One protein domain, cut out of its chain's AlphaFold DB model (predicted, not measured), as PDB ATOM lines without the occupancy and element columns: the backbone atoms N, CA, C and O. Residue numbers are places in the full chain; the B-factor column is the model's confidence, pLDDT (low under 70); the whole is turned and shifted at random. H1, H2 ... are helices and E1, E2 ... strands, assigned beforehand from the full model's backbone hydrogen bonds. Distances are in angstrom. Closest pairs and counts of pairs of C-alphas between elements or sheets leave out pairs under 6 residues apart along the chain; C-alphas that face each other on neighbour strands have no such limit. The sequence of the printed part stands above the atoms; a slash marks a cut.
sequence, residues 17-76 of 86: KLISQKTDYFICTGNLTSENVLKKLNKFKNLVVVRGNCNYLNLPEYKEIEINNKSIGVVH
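What this domain is: This is residues 17 to 76 of the 86 residues of the protein "Metallophos_2 domain-containing protein" of Candidatus Aenigmarchaeota archaeon (UniProt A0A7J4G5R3). Two short parallel strands, E1 and E2, make a small middle, with the helix H1 to one side of them and a longer hairpin of two strands, E3 and E4, to the other. The long stretch of residues 50 to 61, with no named element, joins E2 to the hairpin. The printed part has 60 residues with one named helix and four named strands, in the order E1, H1, E2, E3, E4; the class is mixed, helices and strands, with 27 residues, under half, in named elements. It is compact, with a radius of gyration of the C-alphas of 11.7 A, and only just flat, spanning 33 by 26 by 15 A.

How they stand to each other: E1, residues 25 to 28, and E2, residues 46 to 49, are parallel neighbours at 10 degrees; N 28 and O 48 are 2.7 A apart, within hydrogen-bond range. With H1, residues 35 to 41, they form a strand-helix-strand unit, two parallel neighbour strands with a helix between them along the chain, and its crossover is right-handed. Every O i to N i+4 pair in H1 is within hydrogen-bond range. The closest C-alphas of H1 and E2 are those of Leu 41 and Leu 47, 7.2 A apart. E3, residues 62 to 67, and E4, residues 70 to 75, form an antiparallel hairpin at 156 degrees, with N 72 and O 65 within hydrogen-bond range at 2.8 A. The closest C-alphas of E2 and E3, Val 48 and Lys 63, are 7.7 A apart. H1 is apart from E3 and E4.

Where its parts are: E1, residues 25 to 28, begins at C-alpha 25 (414.491, 406.897, 636.388). H1, residues 35 to 41, is 9.9 A long, and E2, residues 46 to 49, 10.0 A. E3, residues 62 to 67, and E4, residues 70 to 75, are each 16.3 A long; E4 ends at C-alpha 75 (422.312, 415.293, 625.494).

The domain as a whole: The two farthest C-alphas, of Ser 34 and Asn 69, are 33.0 A apart. The printed part has no cut. The link from E2 to E3 is long, 12 residues. The mean pLDDT of the printed part is 91.3, and residue 55 is under 70.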
ATOM      1  N   LYS A  17     399.026 412.247 633.189       91.12
ATOM      2  CA  LYS A  17     399.385 410.825 633.079       91.12
ATOM      3  C   LYS A  17     400.897 410.594 633.168       91.12
ATOM      4  O   LYS A  17     401.310 409.606 633.764       91.12
ATOM      5  N   LEU A  18     401.703 411.500 632.606       90.69
ATOM      6  CA  LEU A  18     403.162 411.430 632.678       90.69
ATOM      7  C   LEU A  18     403.640 411.669 634.113       90.69
ATOM      8  O   LEU A  18     404.396 410.868 634.642       90.69
ATOM      9  N   ILE A  19     403.142 412.728 634.759       90.00
ATOM     10  CA  ILE A  19     403.513 413.105 636.134       90.00
ATOM     11  C   ILE A  19     403.085 412.054 637.166       90.00
ATOM     12  O   ILE A  19     403.739 411.898 638.192       90.00
ATOM     13  N   SER A  20     401.993 411.333 636.912       90.25
ATOM     14  CA  SER A  20     401.512 410.271 637.799       90.25
ATOM     15  C   SER A  20     402.226 408.930 637.619       90.25
ATOM     16  O   SER A  20     401.975 408.012 638.398       90.25
ATOM     17  N   GLN A  21     403.058 408.763 636.584       90.88
ATOM     18  CA  GLN A  21     403.771 407.501 636.399       90.88
ATOM     19  C   GLN A  21     404.811 407.292 637.499       90.88
ATOM     20  O   GLN A  21     405.552 408.201 637.866       90.88
ATOM     21  N   LYS A  22     404.894 406.057 637.996       92.69
ATOM     22  CA  LYS A  22     405.979 405.624 638.874       92.69
ATOM     23  C   LYS A  22     407.072 405.002 638.016       92.69
ATOM     24  O   LYS A  22     406.836 403.997 637.355       92.69
ATOM     25  N   THR A  23     408.251 405.607 638.037       93.31
ATOM     26  CA  THR A  23     409.440 405.135 637.323       93.31
ATOM     27  C   THR A  23     410.656 405.315 638.216       93.31
ATOM     28  O   THR A  23     410.765 406.344 638.885       93.31
ATOM     29  N   ASP A  24     411.597 404.372 638.187       95.19
ATOM     30  CA  ASP A  24     412.850 404.521 638.931       95.19
ATOM     31  C   ASP A  24     413.700 405.669 638.390       95.19
ATOM     32  O   ASP A  24     414.242 406.441 639.177       95.19
ATOM     33  N   TYR A  25     413.758 405.829 637.064       95.88
ATOM     34  CA  TYR A  25     414.491 406.897 636.388       95.88
ATOM     35  C   TYR A  25     413.581 407.682 635.452       95.88
ATOM     36  O   TYR A  25     412.846 407.106 634.648       95.88
ATOM     37  N   PHE A  26     413.688 409.006 635.505       96.44
ATOM     38  CA  PHE A  26     413.086 409.895 634.523       96.44
ATOM     39  C   PHE A  26     414.187 410.686 633.822       96.44
ATOM     40  O   PHE A  26     414.807 411.567 634.411       96.44
ATOM     41  N   ILE A  27     414.433 410.351 632.557       96.75
ATOM     42  CA  ILE A  27     415.438 411.015 631.721       96.75
ATOM     43  C   ILE A  27     414.753 412.061 630.848       96.75
ATOM     44  O   ILE A  27     413.840 411.732 630.082       96.75
ATOM     45  N   CYS A  28     415.223 413.300 630.960       95.31
ATOM     46  CA  CYS A  28     414.735 414.453 630.237       95.31
ATOM     47  C   CYS A  28     415.802 415.103 629.361       95.31
ATOM     48  O   CYS A  28     416.837 415.555 629.850       95.31
ATOM     49  N   THR A  29     415.512 415.202 628.063       94.62
ATOM     50  CA  THR A  29     416.410 415.778 627.050       94.62
ATOM     51  C   THR A  29     416.388 417.305 627.002       94.62
ATOM     52  O   THR A  29     417.015 417.883 626.122       94.62
ATOM     53  N   GLY A  30     415.710 417.971 627.939       91.31
ATOM     54  CA  GLY A  30     415.692 419.429 628.047       91.31
ATOM     55  C   GLY A  30     414.483 420.088 627.385       91.31
ATOM     56  O   GLY A  30     413.412 419.494 627.273       91.31
ATOM     57  N   ASN A  31     414.654 421.362 627.035       87.81
ATOM     58  CA  ASN A  31     413.631 422.310 626.584       87.81
ATOM     59  C   ASN A  31     412.419 422.390 627.527       87.81
ATOM     60  O   ASN A  31     411.260 422.314 627.130       87.81
ATOM     61  N   LEU A  32     412.716 422.556 628.822       82.69
ATOM     62  CA  LEU A  32     411.708 422.737 629.882       82.69
ATOM     63  C   LEU A  32     411.028 424.119 629.882       82.69
ATOM     64  O   LEU A  32     409.935 424.230 630.428       82.69
ATOM     65  N   THR A  33     411.724 425.153 629.383       73.38
ATOM     66  CA  THR A  33     411.319 426.581 629.276       73.38
ATOM     67  C   THR A  33     410.879 427.312 630.559       73.38
ATOM     68  O   THR A  33     410.750 428.531 630.542       73.38
ATOM     69  N   SER A  34     410.739 426.646 631.714       80.69
ATOM     70  CA  SER A  34     410.596 427.317 633.019       80.69
ATOM     71  C   SER A  34     411.062 426.464 634.206       80.69
ATOM     72  O   SER A  34     411.014 425.231 634.168       80.69
ATOM     73  N   GLU A  35     411.438 427.115 635.313       84.69
ATOM     74  CA  GLU A  35     411.738 426.435 636.586       84.69
ATOM     75  C   GLU A  35     410.551 425.633 637.130       84.69
ATOM     76  O   GLU A  35     410.729 424.622 637.809       84.69
ATOM     77  N   ASN A  36     409.321 426.062 636.838       86.75
ATOM     78  CA  ASN A  36     408.119 425.387 637.319       86.75
ATOM     79  C   ASN A  36     408.002 423.962 636.754       86.75
ATOM     80  O   ASN A  36     407.581 423.041 637.452       86.75
ATOM     81  N   VAL A  37     408.418 423.755 635.503       88.69
ATOM     82  CA  VAL A  37     408.472 422.422 634.888       88.69
ATOM     83  C   VAL A  37     409.497 421.554 635.608       88.69
ATOM     84  O   VAL A  37     409.171 420.431 635.984       88.69
ATOM     85  N   LEU A  38     410.689 422.087 635.897       90.94
ATOM     86  CA  LEU A  38     411.705 421.364 636.664       90.94
ATOM     87  C   LEU A  38     411.181 420.962 638.052       90.94
ATOM     88  O   LEU A  38     411.312 419.807 638.445       90.94
ATOM     89  N   LYS A  39     410.491 421.869 638.756       91.44
ATOM     90  CA  LYS A  39     409.844 421.577 640.049       91.44
ATOM     91  C   LYS A  39     408.809 420.450 639.949       91.44
ATOM     92  O   LYS A  39     408.732 419.617 640.849       91.44
ATOM     93  N   LYS A  40     408.030 420.383 638.861       91.88
ATOM     94  CA  LYS A  40     407.084 419.277 638.616       91.88
ATOM     95  C   LYS A  40     407.806 417.949 638.379       91.88
ATOM     96  O   LYS A  40     407.349 416.927 638.888       91.88
ATOM     97  N   LEU A  41     408.917 417.967 637.640       92.81
ATOM     98  CA  LEU A  41     409.719 416.779 637.337       92.81
ATOM     99  C   LEU A  41     410.565 416.302 638.530       92.81
ATOM    100  O   LEU A  41     410.815 415.108 638.646       92.81
ATOM    101  N   ASN A  42     410.932 417.178 639.472       92.38
ATOM    102  CA  ASN A  42     411.677 416.813 640.691       92.38
ATOM    103  C   ASN A  42     410.944 415.805 641.601       92.38
ATOM    104  O   ASN A  42     411.516 415.328 642.574       92.38
ATOM    105  N   LYS A  43     409.686 415.467 641.295       92.62
ATOM    106  CA  LYS A  43     408.930 414.403 641.970       92.62
ATOM    107  C   LYS A  43     409.377 412.993 641.571       92.62
ATOM    108  O   LYS A  43     409.057 412.041 642.280       92.62
ATOM    109  N   PHE A  44     410.065 412.836 640.439       94.88
ATOM    110  CA  PHE A  44     410.613 411.546 640.024       94.88
ATOM    111  C   PHE A  44     411.852 411.196 640.856       94.88
ATOM    112  O   PHE A  44     412.697 412.052 641.100       94.88
ATOM    113  N   LYS A  45     411.968 409.923 641.254       93.81
ATOM    114  CA  LYS A  45     413.016 409.420 642.159       93.81
ATOM    115  C   LYS A  45     414.429 409.735 641.663       93.81
ATOM    116  O   LYS A  45     415.181 410.402 642.362       93.81
ATOM    117  N   ASN A  46     414.775 409.278 640.458       95.50
ATOM    118  CA  ASN A  46     416.050 409.596 639.821       95.50
ATOM    119  C   ASN A  46     415.803 410.456 638.580       95.50
ATOM    120  O   ASN A  46     415.622 409.945 637.470       95.50
ATOM    121  N   LEU A  47     415.763 411.773 638.776       95.88
ATOM    122  CA  LEU A  47     415.608 412.732 637.690       95.88
ATOM    123  C   LEU A  47     416.963 413.049 637.035       95.88
ATOM    124  O   LEU A  47     417.926 413.463 637.683       95.88
ATOM    125  N   VAL A  48     417.010 412.919 635.714       96.81
ATOM    126  CA  VAL A  48     418.145 413.299 634.871       96.81
ATOM    127  C   VAL A  48     417.636 414.327 633.878       96.81
ATOM    128  O   VAL A  48     416.724 414.032 633.116       96.81
ATOM    129  N   VAL A  49     418.195 415.535 633.891       95.75
ATOM    130  CA  VAL A  49     417.814 416.611 632.968       95.75
ATOM    131  C   VAL A  49     419.076 417.221 632.386       95.75
ATOM    132  O   VAL A  49     420.016 417.504 633.129       95.75
ATOM    133  N   VAL A  50     419.067 417.445 631.077       95.44
ATOM    134  CA  VAL A  50     420.093 418.220 630.373       95.44
ATOM    135  C   VAL A  50     419.518 419.512 629.806       95.44
ATOM    136  O   VAL A  50     418.303 419.677 629.679       95.44
ATOM    137  N   ARG A  51     420.399 420.456 629.486       92.88
ATOM    138  CA  ARG A  51     420.044 421.755 628.924       92.88
ATOM    139  C   ARG A  51     419.662 421.621 627.450       92.88
ATOM    140  O   ARG A  51     420.473 421.192 626.631       92.88
ATOM    141  N   GLY A  52     418.435 422.020 627.120       87.06
ATOM    142  CA  GLY A  52     418.030 422.273 625.738       87.06
ATOM    143  C   GLY A  52     418.424 423.679 625.279       87.06
ATOM    144  O   GLY A  52     418.815 424.518 626.090       87.06
ATOM    145  N   ASN A  53     418.310 423.961 623.984       81.75
ATOM    146  CA  ASN A  53     418.678 425.263 623.413       81.75
ATOM    147  C   ASN A  53     417.760 426.412 623.866       81.75
ATOM    148  O   ASN A  53     418.188 427.561 623.882       81.75
ATOM    149  N   CYS A  54     416.513 426.112 624.236       70.81
ATOM    150  CA  CYS A  54     415.531 427.083 624.723       70.81
ATOM    151  C   CYS A  54     415.450 427.110 626.262       70.81
ATOM    152  O   CYS A  54     414.467 427.577 626.837       70.81
ATOM    153  N   ASN A  55     416.452 426.574 626.966       66.00
ATOM    154  CA  ASN A  55     416.509 426.622 628.424       66.00
ATOM    155  C   ASN A  55     417.398 427.761 628.925       66.00
ATOM    156  O   ASN A  55     418.612 427.721 628.770       66.00
ATOM    157  N   TYR A  56     416.803 428.676 629.688       72.75
ATOM    158  CA  TYR A  56     417.529 429.669 630.494       72.75
ATOM    159  C   TYR A  56     418.020 429.116 631.845       72.75
ATOM    160  O   TYR A  56     418.627 429.830 632.636       72.75
ATOM    161  N   LEU A  57     417.730 427.843 632.136       82.31
ATOM    162  CA  LEU A  57     418.098 427.189 633.391       82.31
ATOM    163  C   LEU A  57     419.563 426.740 633.362       82.31
ATOM    164  O   LEU A  57     420.033 426.223 632.345       82.31
ATOM    165  N   ASN A  58     420.249 426.860 634.502       88.19
ATOM    166  CA  ASN A  58     421.608 426.351 634.686       88.19
ATOM    167  C   ASN A  58     421.599 424.815 634.826       88.19
ATOM    168  O   ASN A  58     421.648 424.269 635.926       88.19
ATOM    169  N   LEU A  59     421.444 424.129 633.695       92.44
ATOM    170  CA  LEU A  59     421.428 422.674 633.569       92.44
ATOM    171  C   LEU A  59     422.681 422.202 632.815       92.44
ATOM    172  O   LEU A  59     423.196 422.945 631.975       92.44
ATOM    173  N   PRO A  60     423.166 420.974 633.065       94.44
ATOM    174  CA  PRO A  60     424.321 420.442 632.349       94.44
ATOM    175  C   PRO A  60     423.992 420.218 630.868       94.44
ATOM    176  O   PRO A  60     422.892 419.781 630.534       94.44
ATOM    177  N   GLU A  61     424.937 420.483 629.965       93.31
ATOM    178  CA  GLU A  61     424.756 420.208 628.529       93.31
ATOM    179  C   GLU A  61     424.767 418.712 628.202       93.31
ATOM    180  O   GLU A  61     424.046 418.265 627.309       93.31
ATOM    181  N   TYR A  62     425.564 417.954 628.953       95.25
ATOM    182  CA  TYR A  62     425.711 416.510 628.866       95.25
ATOM    183  C   TYR A  62     425.656 415.914 630.268       95.25
ATOM    184  O   TYR A  62     426.200 416.486 631.217       95.25
ATOM    185  N   LYS A  63     425.018 414.753 630.404       96.94
ATOM    186  CA  LYS A  63     425.059 413.970 631.635       96.94
ATOM    187  C   LYS A  63     425.154 412.492 631.301       96.94
ATOM    188  O   LYS A  63     424.336 411.976 630.548       96.94
ATOM    189  N   GLU A  64     426.127 411.831 631.903       97.69
ATOM    190  CA  GLU A  64     426.262 410.382 631.868       97.69
ATOM    191  C   GLU A  64     425.666 409.788 633.143       97.69
ATOM    192  O   GLU A  64     425.817 410.346 634.235       97.69
ATOM    193  N   ILE A  65     424.946 408.681 633.003       97.06
ATOM    194  CA  ILE A  65     424.428 407.893 634.121       97.06
ATOM    195  C   ILE A  65     424.681 406.416 633.860       97.06
ATOM    196  O   ILE A  65     424.674 405.976 632.714       97.06
ATOM    197  N   GLU A  66     424.815 405.640 634.927       97.31
ATOM    198  CA  GLU A  66     424.916 404.189 634.838       97.31
ATOM    199  C   GLU A  66     423.614 403.539 635.318       97.31
ATOM    200  O   GLU A  66     423.107 403.851 636.398       97.31
ATOM    201  N   ILE A  67     423.050 402.640 634.505       96.12
ATOM    202  CA  ILE A  67     421.884 401.825 634.866       96.12
ATOM    203  C   ILE A  67     422.175 400.377 634.478       96.12
ATOM    204  O   ILE A  67     422.351 400.077 633.298       96.12
ATOM    205  N   ASN A  68     422.178 399.465 635.454       95.62
ATOM    206  CA  ASN A  68     422.422 398.030 635.246       95.62
ATOM    207  C   ASN A  68     423.712 397.752 634.448       95.62
ATOM    208  O   ASN A  68     423.677 397.040 633.441       95.62
ATOM    209  N   ASN A  69     424.830 398.345 634.883       96.38
ATOM    210  CA  ASN A  69     426.159 398.238 634.266       96.38
ATOM    211  C   ASN A  69     426.211 398.705 632.800       96.38
ATOM    212  O   ASN A  69     427.042 398.248 632.013       96.38
ATOM    213  N   LYS A  70     425.293 399.591 632.400       97.56
ATOM    214  CA  LYS A  70     425.292 400.243 631.089       97.56
ATOM    215  C   LYS A  70     425.403 401.740 631.285       97.56
ATOM    216  O   LYS A  70     424.589 402.324 632.003       97.56
ATOM    217  N   SER A  71     426.369 402.346 630.603       97.69
ATOM    218  CA  SER A  71     426.463 403.796 630.541       97.69
ATOM    219  C   SER A  71     425.442 404.363 629.555       97.69
ATOM    220  O   SER A  71     425.266 403.844 628.448       97.69
ATOM    221  N   ILE A  72     424.745 405.416 629.969       97.69
ATOM    222  CA  ILE A  72     423.751 406.140 629.184       97.69
ATOM    223  C   ILE A  72     424.155 407.612 629.171       97.69
ATOM    224  O   ILE A  72     424.013 408.322 630.169       97.69
ATOM    225  N   GLY A  73     424.618 408.075 628.012       97.12
ATOM    226  CA  GLY A  73     424.849 409.489 627.743       97.12
ATOM    227  C   GLY A  73     423.547 410.198 627.379       97.12
ATOM    228  O   GLY A  73     422.774 409.724 626.545       97.12
ATOM    229  N   VAL A  74     423.299 411.351 627.994       96.75
ATOM    230  CA  VAL A  74     422.127 412.190 627.733       96.75
ATOM    231  C   VAL A  74     422.604 413.549 627.245       96.75
ATOM    232  O   VAL A  74     423.439 414.190 627.879       96.75
ATOM    233  N   VAL A  75     422.055 413.991 626.118       95.00
ATOM    234  CA  VAL A  75     422.312 415.293 625.494       95.00
ATOM    235  C   VAL A  75     421.072 415.703 624.706       95.00
ATOM    236  O   VAL A  75     420.336 414.840 624.226       95.00
ATOM    237  N   HIS A  76     420.795 417.004 624.599       92.38
ATOM    238  CA  HIS A  76     419.598 417.469 623.896       92.38
ATOM    239  C   HIS A  76     419.683 417.226 622.384       92.38
ATOM    240  O   HIS A  76     418.778 416.613 621.828       92.38
TER     241      HIS A  76